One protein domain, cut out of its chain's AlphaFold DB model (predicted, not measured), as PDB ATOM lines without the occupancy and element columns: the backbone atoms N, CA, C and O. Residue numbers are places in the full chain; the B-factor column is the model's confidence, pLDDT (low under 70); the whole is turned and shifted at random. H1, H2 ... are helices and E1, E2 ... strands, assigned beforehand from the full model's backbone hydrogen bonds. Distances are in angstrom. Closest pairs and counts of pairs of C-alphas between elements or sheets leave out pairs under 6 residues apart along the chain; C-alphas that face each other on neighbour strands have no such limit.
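Overview. This is residues 325 to 400 of the 406 residues of an uncharacterized protein of Parabacteroides sp. OF01-14 (UniProt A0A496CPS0). A strongly curled sheet of four strands, like part of a barrel, wraps round helix H1, while helix H2 packs on the sheet's other face, across E1. The sheet runs E2, E1, E3, E4, strand beside strand, all antiparallel, and is built of two hairpins, E1 with E2 and E3 with E4. The printed part has 76 residues, with two named helices and four named strands in the chain order E1, E2, H1, E3, E4, H2, and its class is mixed, helices and strands. It is compact, with a radius of gyration of the C-alphas of 12.0 A and spans of 33 by 27 by 20 A.

Arrangement. Begin with the inner strands E1, residues 325 to 334, and E3, residues 366 to 375: they are antiparallel at 154 degrees, and you find N 329 and O 370 within hydrogen-bond range at 2.8 A. Beside E1 look for the edge strand E2, residues 337 to 341, antiparallel to it at 147 degrees, with N 341 and O 330 2.8 A apart. Beside E3 is the other edge strand, E4, residues 378 to 384, antiparallel at 149 degrees, with N 371 and O 383 2.9 A apart. The sheet is strongly twisted, and it curls round H1, residues 351 to 361. The closest C-alphas of H1 and E4 are those of Asp 353 and Phe 379, 6.8 A apart; those of H1 and E2 are Tyr 340 and Cys 355, 7.2 A apart. E2, H1 and E3 form a split strand-helix-strand unit, two strands running the same way with E1 between them, and its crossover is left-handed. H2, residues 389 to 399, is on the sheet at a height of 10.4 A, over E1 and only just over E3, on which 3 of its C-alphas fall. It runs across the strands, at 72 degrees to E1 on the local plane. The closest C-alphas of E1 and H2 are those of Met 329 and Leu 399, 6.9 A apart. H1 and H2 are apart. In H1 every O i to N i+4 pair is within hydrogen-bond range, in H2 6 of 7.

Along the chain. Find C-alpha 325 at (171.574, 252.210, 271.008); from there E1 runs 29.1 A to C-alpha 334 at (160.339, 235.119, 291.740). E2 then covers 13.5 A, H1 15.5 A, E3 28.9 A and E4 19.3 A. H2 spans 15.8 A and ends at C-alpha 399, at (176.118, 243.256, 283.058).

Size, cuts and confidence. Look for the two C-alphas farthest apart at Asn 335 and Asn 376, 35.8 A. The printed part has no cut, and no link is long. Mean pLDDT of the printed part is 79.4; it is under 70 at residues 344 to 348 and 387 to 400.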
ATOM      1  N   LYS A 325     171.073 252.771 269.761       79.75
ATOM      2  CA  LYS A 325     171.574 252.210 271.008       79.75
ATOM      3  C   LYS A 325     171.002 250.813 271.194       79.75
ATOM      4  O   LYS A 325     169.787 250.628 271.270       79.75
ATOM      5  N   THR A 326     171.892 249.836 271.284       78.94
ATOM      6  CA  THR A 326     171.558 248.466 271.672       78.94
ATOM      7  C   THR A 326     172.199 248.153 273.012       78.94
ATOM      8  O   THR A 326     173.258 248.678 273.363       78.94
ATOM      9  N   GLY A 327     171.554 247.290 273.781       78.88
ATOM     10  CA  GLY A 327     172.098 246.828 275.044       78.88
ATOM     11  C   GLY A 327     171.385 245.590 275.545       78.88
ATOM     12  O   GLY A 327     170.420 245.108 274.945       78.88
ATOM     13  N   ILE A 328     171.893 245.077 276.659       80.12
ATOM     14  CA  ILE A 328     171.340 243.923 277.354       80.12
ATOM     15  C   ILE A 328     171.048 244.343 278.787       80.12
ATOM     16  O   ILE A 328     171.824 245.071 279.402       80.12
ATOM     17  N   MET A 329     169.934 243.861 279.320       84.69
ATOM     18  CA  MET A 329     169.624 243.869 280.744       84.69
ATOM     19  C   MET A 329     169.273 242.452 281.202       84.69
ATOM     20  O   MET A 329     169.097 241.549 280.382       84.69
ATOM     21  N   SER A 330     169.132 242.244 282.506       85.81
ATOM     22  CA  SER A 330     168.541 241.007 283.018       85.81
ATOM     23  C   SER A 330     167.354 241.279 283.923       85.81
ATOM     24  O   SER A 330     167.288 242.297 284.611       85.81
ATOM     25  N   VAL A 331     166.411 240.344 283.926       88.06
ATOM     26  CA  VAL A 331     165.242 240.365 284.799       88.06
ATOM     27  C   VAL A 331     165.132 239.031 285.520       88.06
ATOM     28  O   VAL A 331     165.158 237.961 284.910       88.06
ATOM     29  N   LYS A 332     165.036 239.096 286.849       88.75
ATOM     30  CA  LYS A 332     164.800 237.937 287.710       88.75
ATOM     31  C   LYS A 332     163.359 237.961 288.192       88.75
ATOM     32  O   LYS A 332     162.949 238.927 288.833       88.75
ATOM     33  N   VAL A 333     162.628 236.883 287.942       89.81
ATOM     34  CA  VAL A 333     161.237 236.713 288.366       89.81
ATOM     35  C   VAL A 333     161.175 235.664 289.472       89.81
ATOM     36  O   VAL A 333     161.659 234.544 289.309       89.81
ATOM     37  N   LYS A 334     160.605 236.035 290.622       90.56
ATOM     38  CA  LYS A 334     160.339 235.119 291.740       90.56
ATOM     39  C   LYS A 334     159.003 235.472 292.382       90.56
ATOM     40  O   LYS A 334     158.815 236.602 292.821       90.56
ATOM     41  N   ASN A 335     158.094 234.503 292.474       87.00
ATOM     42  CA  ASN A 335     156.761 234.675 293.065       87.00
ATOM     43  C   ASN A 335     156.008 235.867 292.448       87.00
ATOM     44  O   ASN A 335     155.481 236.712 293.170       87.00
ATOM     45  N   LYS A 336     156.022 235.965 291.110       81.31
ATOM     46  CA  LYS A 336     155.425 237.068 290.330       81.31
ATOM     47  C   LYS A 336     156.011 238.466 290.607       81.31
ATOM     48  O   LYS A 336     155.493 239.451 290.092       81.31
ATOM     49  N   LYS A 337     157.097 238.576 291.380       87.44
ATOM     50  CA  LYS A 337     157.857 239.820 291.557       87.44
ATOM     51  C   LYS A 337     159.037 239.830 290.593       87.44
ATOM     52  O   LYS A 337     159.820 238.878 290.581       87.44
ATOM     53  N   GLN A 338     159.162 240.900 289.814       88.69
ATOM     54  CA  GLN A 338     160.279 241.111 288.895       88.69
ATOM     55  C   GLN A 338     161.316 242.045 289.522       88.69
ATOM     56  O   GLN A 338     160.966 243.043 290.150       88.69
ATOM     57  N   LYS A 339     162.598 241.720 289.354       89.25
ATOM     58  CA  LYS A 339     163.721 242.595 289.698       89.25
ATOM     59  C   LYS A 339     164.610 242.769 288.474       89.25
ATOM     60  O   LYS A 339     165.081 241.773 287.922       89.25
ATOM     61  N   TYR A 340     164.815 244.020 288.076       87.12
ATOM     62  CA  TYR A 340     165.555 244.410 286.877       87.12
ATOM     63  C   TYR A 340     166.995 244.781 287.223       87.12
ATOM     64  O   TYR A 340     167.254 245.380 288.268       87.12
ATOM     65  N   TYR A 341     167.920 244.435 286.335       83.81
ATOM     66  CA  TYR A 341     169.336 244.753 286.462       83.81
ATOM     67  C   TYR A 341     169.843 245.289 285.129       83.81
ATOM     68  O   TYR A 341     169.956 244.550 284.145       83.81
ATOM     69  N   PHE A 342     170.145 246.580 285.129       79.44
ATOM     70  CA  PHE A 342     170.805 247.275 284.033       79.44
ATOM     71  C   PHE A 342     172.310 247.345 284.300       79.44
ATOM     72  O   PHE A 342     172.753 247.194 285.438       79.44
ATOM     73  N   ASN A 343     173.094 247.585 283.253       72.38
ATOM     74  CA  ASN A 343     174.515 247.878 283.402       72.38
ATOM     75  C   ASN A 343     174.700 249.203 284.171       72.38
ATOM     76  O   ASN A 343     174.122 250.223 283.797       72.38
ATOM     77  N   GLU A 344     175.506 249.187 285.235       58.94
ATOM     78  CA  GLU A 344     175.709 250.315 286.161       58.94
ATOM     79  C   GLU A 344     176.313 251.564 285.498       58.94
ATOM     80  O   GLU A 344     176.099 252.680 285.970       58.94
ATOM     81  N   HIS A 345     177.026 251.397 284.381       59.41
ATOM     82  CA  HIS A 345     177.654 252.504 283.646       59.41
ATOM     83  C   HIS A 345     176.705 253.217 282.681       59.41
ATOM     84  O   HIS A 345     177.111 254.160 282.005       59.41
ATOM     85  N   GLU A 346     175.438 252.799 282.606       59.44
ATOM     86  CA  GLU A 346     174.507 253.318 281.612       59.44
ATOM     87  C   GLU A 346     173.152 253.736 282.186       59.44
ATOM     88  O   GLU A 346     172.239 252.934 282.395       59.44
ATOM     89  N   LYS A 347     172.968 255.054 282.311       62.44
ATOM     90  CA  LYS A 347     171.629 255.643 282.385       62.44
ATOM     91  C   LYS A 347     170.996 255.569 280.996       62.44
ATOM     92  O   LYS A 347     171.453 256.208 280.052       62.44
ATOM     93  N   CYS A 348     169.959 254.753 280.861       69.88
ATOM     94  CA  CYS A 348     169.118 254.723 279.674       69.88
ATOM     95  C   CYS A 348     167.818 255.470 279.994       69.88
ATOM     96  O   CYS A 348     167.104 255.076 280.912       69.88
ATOM     97  N   SER A 349     167.513 256.539 279.253       73.88
ATOM     98  CA  SER A 349     166.286 257.330 279.446       73.88
ATOM     99  C   SER A 349     165.021 256.474 279.336       73.88
ATOM    100  O   SER A 349     164.058 256.718 280.051       73.88
ATOM    101  N   GLN A 350     165.077 255.406 278.533       83.88
ATOM    102  CA  GLN A 350     163.966 254.484 278.295       83.88
ATOM    103  C   GLN A 350     163.955 253.237 279.191       83.88
ATOM    104  O   GLN A 350     163.390 252.208 278.832       83.88
ATOM    105  N   GLN A 351     164.586 253.294 280.372       85.69
ATOM    106  CA  GLN A 351     164.538 252.183 281.338       85.69
ATOM    107  C   GLN A 351     163.105 251.804 281.733       85.69
ATOM    108  O   GLN A 351     162.824 250.617 281.888       85.69
ATOM    109  N   GLY A 352     162.208 252.787 281.875       86.75
ATOM    110  CA  GLY A 352     160.803 252.555 282.222       86.75
ATOM    111  C   GLY A 352     160.081 251.698 281.183       86.75
ATOM    112  O   GLY A 352     159.525 250.659 281.532       86.75
ATOM    113  N   ASP A 353     160.174 252.072 279.907       89.44
ATOM    114  CA  ASP A 353     159.538 251.350 278.797       89.44
ATOM    115  C   ASP A 353     160.059 249.916 278.668       89.44
ATOM    116  O   ASP A 353     159.287 248.968 278.510       89.44
ATOM    117  N   ILE A 354     161.372 249.740 278.833       88.81
ATOM    118  CA  ILE A 354     162.011 248.423 278.848       88.81
ATOM    119  C   ILE A 354     161.472 247.563 280.012       88.81
ATOM    120  O   ILE A 354     161.162 246.382 279.826       88.81
ATOM    121  N   CYS A 355     161.341 248.135 281.216       89.81
ATOM    122  CA  CYS A 355     160.792 247.430 282.379       89.81
ATOM    123  C   CYS A 355     159.319 247.052 282.174       89.81
ATOM    124  O   CYS A 355     158.940 245.920 282.485       89.81
ATOM    125  N   ASN A 356     158.511 247.963 281.624       91.00
ATOM    126  CA  ASN A 356     157.097 247.737 281.327       91.00
ATOM    127  C   ASN A 356     156.918 246.583 280.338       91.00
ATOM    128  O   ASN A 356     156.154 245.656 280.607       91.00
ATOM    129  N   TRP A 357     157.708 246.563 279.259       93.50
ATOM    130  CA  TRP A 357     157.684 245.456 278.306       93.50
ATOM    131  C   TRP A 357     157.982 244.111 278.989       93.50
ATOM    132  O   TRP A 357     157.280 243.124 278.766       93.50
ATOM    133  N   CYS A 358     158.981 244.051 279.876       90.81
ATOM    134  CA  CYS A 358     159.277 242.831 280.633       90.81
ATOM    135  C   CYS A 358     158.181 242.449 281.623       90.81
ATOM    136  O   CYS A 358     157.901 241.258 281.795       90.81
ATOM    137  N   TYR A 359     157.552 243.437 282.260       90.25
ATOM    138  CA  TYR A 359     156.414 243.206 283.133       90.25
ATOM    139  C   TYR A 359     155.291 242.494 282.381       90.25
ATOM    140  O   TYR A 359     154.746 241.515 282.887       90.25
ATOM    141  N   GLU A 360     154.979 242.936 281.167       91.44
ATOM    142  CA  GLU A 360     153.918 242.377 280.329       91.44
ATOM    143  C   GLU A 360     154.262 240.994 279.762       91.44
ATOM    144  O   GLU A 360     153.413 240.103 279.794       91.44
ATOM    145  N   ASN A 361     155.503 240.787 279.314       91.06
ATOM    146  CA  ASN A 361     155.877 239.622 278.503       91.06
ATOM    147  C   ASN A 361     156.514 238.459 279.287       91.06
ATOM    148  O   ASN A 361     156.622 237.357 278.754       91.06
ATOM    149  N   ILE A 362     156.949 238.662 280.538       90.06
ATOM    150  CA  ILE A 362     157.678 237.640 281.313       90.06
ATOM    151  C   ILE A 362     156.935 237.352 282.616       90.06
ATOM    152  O   ILE A 362     156.912 238.170 283.531       90.06
ATOM    153  N   LYS A 363     156.316 236.176 282.729       87.38
ATOM    154  CA  LYS A 363     155.489 235.824 283.900       87.38
ATOM    155  C   LYS A 363     156.055 234.680 284.733       87.38
ATOM    156  O   LYS A 363     155.821 234.642 285.943       87.38
ATOM    157  N   ASP A 364     156.817 233.795 284.104       90.50
ATOM    158  CA  ASP A 364     157.350 232.606 284.753       90.50
ATOM    159  C   ASP A 364     158.553 232.931 285.637       90.50
ATOM    160  O   ASP A 364     159.310 233.871 285.390       90.50
ATOM    161  N   ASN A 365     158.719 232.147 286.703       89.06
ATOM    162  CA  ASN A 365     159.881 232.268 287.575       89.06
ATOM    163  C   ASN A 365     161.148 231.898 286.795       89.06
ATOM    164  O   ASN A 365     161.218 230.837 286.183       89.06
ATOM    165  N   GLY A 366     162.182 232.731 286.884       86.38
ATOM    166  CA  GLY A 366     163.415 232.502 286.140       86.38
ATOM    167  C   GLY A 366     164.340 233.709 286.112       86.38
ATOM    168  O   GLY A 366     164.032 234.768 286.666       86.38
ATOM    169  N   LEU A 367     165.496 233.529 285.477       84.94
ATOM    170  CA  LEU A 367     166.417 234.604 285.120       84.94
ATOM    171  C   LEU A 367     166.442 234.719 283.599       84.94
ATOM    172  O   LEU A 367     166.795 233.759 282.919       84.94
ATOM    173  N   TYR A 368     166.101 235.896 283.087       85.69
ATOM    174  CA  TYR A 368     166.040 236.171 281.656       85.69
ATOM    175  C   TYR A 368     167.016 237.286 281.303       85.69
ATOM    176  O   TYR A 368     167.140 238.267 282.040       85.69
ATOM    177  N   PHE A 369     167.682 237.148 280.160       84.12
ATOM    178  CA  PHE A 369     168.490 238.208 279.564       84.12
ATOM    179  C   PHE A 369     167.702 238.837 278.426       84.12
ATOM    180  O   PHE A 369     167.193 238.133 277.557       84.12
ATOM    181  N   ILE A 370     167.581 240.156 278.458       86.00
ATOM    182  CA  ILE A 370     166.719 240.915 277.561       86.00
ATOM    183  C   ILE A 370     167.588 241.852 276.760       86.00
ATOM    184  O   ILE A 370     168.269 242.710 277.317       86.00
ATOM    185  N   GLN A 371     167.544 241.681 275.452       84.12
ATOM    186  CA  GLN A 371     168.156 242.594 274.512       84.12
ATOM    187  C   GLN A 371     167.152 243.690 274.159       84.12
ATOM    188  O   GLN A 371     165.986 243.383 273.911       84.12
ATOM    189  N   TYR A 372     167.587 244.947 274.120       84.56
ATOM    190  CA  TYR A 372     166.743 246.082 273.738       84.56
ATOM    191  C   TYR A 372     167.350 246.888 272.586       84.56
ATOM    192  O   TYR A 372     168.571 246.922 272.403       84.56
ATOM    193  N   LEU A 373     166.472 247.544 271.824       84.00
ATOM    194  CA  LEU A 373     166.810 248.438 270.720       84.00
ATOM    195  C   LEU A 373     166.143 249.802 270.928       84.00
ATOM    196  O   LEU A 373     164.930 249.891 271.134       84.00
ATOM    197  N   ILE A 374     166.952 250.853 270.829       82.69
ATOM    198  CA  ILE A 374     166.545 252.256 270.892       82.69
ATOM    199  C   ILE A 374     167.084 252.956 269.644       82.69
ATOM    200  O   ILE A 374     168.255 252.785 269.296       82.69
ATOM    201  N   ILE A 375     166.246 253.752 268.983       79.12
ATOM    202  CA  ILE A 375     166.629 254.547 267.806       79.12
ATOM    203  C   ILE A 375     166.211 255.996 268.059       79.12
ATOM    204  O   ILE A 375     165.064 256.264 268.403       79.12
ATOM    205  N   ASN A 376     167.141 256.939 267.913       79.88
ATOM    206  CA  ASN A 376     166.924 258.361 268.190       79.88
ATOM    207  C   ASN A 376     166.249 258.593 269.551       79.88
ATOM    208  O   ASN A 376     165.302 259.357 269.657       79.88
ATOM    209  N   GLU A 377     166.723 257.881 270.576       80.94
ATOM    210  CA  GLU A 377     166.234 257.980 271.959       80.94
ATOM    211  C   GLU A 377     164.802 257.474 272.194       80.94
ATOM    212  O   GLU A 377     164.362 257.475 273.337       80.94
ATOM    213  N   HIS A 378     164.106 256.937 271.187       83.06
ATOM    214  CA  HIS A 378     162.809 256.274 271.358       83.06
ATOM    215  C   HIS A 378     162.973 254.765 271.582       83.06
ATOM    216  O   HIS A 378     163.814 254.127 270.944       83.06
ATOM    217  N   PHE A 379     162.174 254.181 272.481       78.75
ATOM    218  CA  PHE A 379     162.112 252.730 272.679       78.75
ATOM    219  C   PHE A 379     161.390 252.053 271.507       78.75
ATOM    220  O   PHE A 379     160.322 252.503 271.101       78.75
ATOM    221  N   PHE A 380     161.961 250.968 270.971       79.00
ATOM    222  CA  PHE A 380     161.357 250.226 269.855       79.00
ATOM    223  C   PHE A 380     160.904 248.837 270.253       79.00
ATOM    224  O   PHE A 380     159.781 248.443 269.956       79.00
ATOM    225  N   THR A 381     161.805 248.045 270.835       82.56
ATOM    226  CA  THR A 381     161.502 246.650 271.147       82.56
ATOM    227  C   THR A 381     162.494 246.035 272.120       82.56
ATOM    228  O   THR A 381     163.631 246.495 272.275       82.56
ATOM    229  N   CYS A 382     162.049 244.929 272.708       86.31
ATOM    230  CA  CYS A 382     162.846 243.997 273.475       86.31
ATOM    231  C   CYS A 382     162.718 242.580 272.906       86.31
ATOM    232  O   CYS A 382     161.712 242.204 272.303       86.31
ATOM    233  N   LYS A 383     163.747 241.767 273.143       85.38
ATOM    234  CA  LYS A 383     163.765 240.345 272.806       85.38
ATOM    235  C   LYS A 383     164.400 239.557 273.944       85.38
ATOM    236  O   LYS A 383     165.446 239.945 274.465       85.38
ATOM    237  N   ILE A 384     163.780 238.436 274.308       85.94
ATOM    238  CA  ILE A 384     164.382 237.479 275.240       85.94
ATOM    239  C   ILE A 384     165.519 236.762 274.509       85.94
ATOM    240  O   ILE A 384     165.324 236.190 273.434       85.94
ATOM    241  N   LEU A 385     166.717 236.805 275.082       78.19
ATOM    242  CA  LEU A 385     167.869 236.088 274.561       78.19
ATOM    243  C   LEU A 385     167.780 234.612 274.950       78.19
ATOM    244  O   LEU A 385     167.741 234.278 276.134       78.19
ATOM    245  N   ASN A 386     167.815 233.724 273.953       70.62
ATOM    246  CA  ASN A 386     168.023 232.299 274.183       70.62
ATOM    247  C   ASN A 386     169.493 232.065 274.543       70.62
ATOM    248  O   ASN A 386     170.394 232.105 273.702       70.62
ATOM    249  N   VAL A 387     169.734 231.874 275.832       65.88
ATOM    250  CA  VAL A 387     171.072 231.746 276.402       65.88
ATOM    251  C   VAL A 387     171.550 230.292 276.325       65.88
ATOM    252  O   VAL A 387     170.988 229.416 276.976       65.88
ATOM    253  N   ASN A 388     172.603 230.035 275.545       62.59
ATOM    254  CA  ASN A 388     173.443 228.837 275.663       62.59
ATOM    255  C   ASN A 388     174.643 229.134 276.598       62.59
ATOM    256  O   ASN A 388     174.818 230.278 277.025       62.59
ATOM    257  N   LYS A 389     175.464 228.129 276.944       60.03
ATOM    258  CA  LYS A 389     176.594 228.295 277.889       60.03
ATOM    259  C   LYS A 389     177.525 229.464 277.522       60.03
ATOM    260  O   LYS A 389     177.856 230.252 278.403       60.03
ATOM    261  N   ASP A 390     177.854 229.630 276.244       58.94
ATOM    262  CA  ASP A 390     178.767 230.682 275.773       58.94
ATOM    263  C   ASP A 390     178.126 232.085 275.820       58.94
ATOM    264  O   ASP A 390     178.764 233.071 276.197       58.94
ATOM    265  N   ASN A 391     176.828 232.180 275.516       59.78
ATOM    266  CA  ASN A 391     176.063 233.430 275.563       59.78
ATOM    267  C   ASN A 391     175.875 233.943 276.998       59.78
ATOM    268  O   ASN A 391     175.850 235.155 277.224       59.78
ATOM    269  N   ILE A 392     175.748 233.033 277.971       64.88
ATOM    270  CA  ILE A 392     175.577 233.371 279.390       64.88
ATOM    271  C   ILE A 392     176.816 234.096 279.922       64.88
ATOM    272  O   ILE A 392     176.681 235.096 280.627       64.88
ATOM    273  N   ASP A 393     178.015 233.620 279.595       65.38
ATOM    274  CA  ASP A 393     179.249 234.195 280.132       65.38
ATOM    275  C   ASP A 393     179.565 235.567 279.526       65.38
ATOM    276  O   ASP A 393     180.003 236.468 280.247       65.38
ATOM    277  N   ASN A 394     179.229 235.789 278.253       64.50
ATOM    278  CA  ASN A 394     179.296 237.120 277.647       64.50
ATOM    279  C   ASN A 394     178.265 238.081 278.260       64.50
ATOM    280  O   ASN A 394     178.630 239.177 278.687       64.50
ATOM    281  N   ALA A 395     177.001 237.667 278.401       64.88
ATOM    282  CA  ALA A 395     175.972 238.501 279.025       64.88
ATOM    283  C   ALA A 395     176.323 238.871 280.483       64.88
ATOM    284  O   ALA A 395     176.157 240.022 280.891       64.88
ATOM    285  N   LYS A 396     176.879 237.927 281.258       66.62
ATOM    286  CA  LYS A 396     177.382 238.169 282.623       66.62
ATOM    287  C   LYS A 396     178.518 239.192 282.658       66.62
ATOM    288  O   LYS A 396     178.478 240.100 283.490       66.62
ATOM    289  N   ARG A 397     179.521 239.059 281.775       66.12
ATOM    290  CA  ARG A 397     180.653 240.001 281.683       66.12
ATOM    291  C   ARG A 397     180.171 241.428 281.427       66.12
ATOM    292  O   ARG A 397     180.675 242.354 282.055       66.12
ATOM    293  N   HIS A 398     179.173 241.596 280.558       64.25
ATOM    294  CA  HIS A 398     178.640 242.915 280.208       64.25
ATOM    295  C   HIS A 398     177.752 243.534 281.281       64.25
ATOM    296  O   HIS A 398     177.780 244.747 281.462       64.25
ATOM    297  N   LEU A 399     176.994 242.728 282.021       66.44
ATOM    298  CA  LEU A 399     176.118 243.256 283.058       66.44
ATOM    299  C   LEU A 399     176.859 243.591 284.369       66.44
ATOM    300  O   LEU A 399     176.277 244.246 285.226       66.44
ATOM    301  N   ARG A 400     178.126 243.171 284.547       60.25
ATOM    302  CA  ARG A 400     178.880 243.255 285.825       60.25
ATOM    303  C   ARG A 400     178.081 242.738 287.033       60.25
ATOM    304  O   ARG A 400     178.305 243.134 288.172       60.25
TER     305      ARG A 400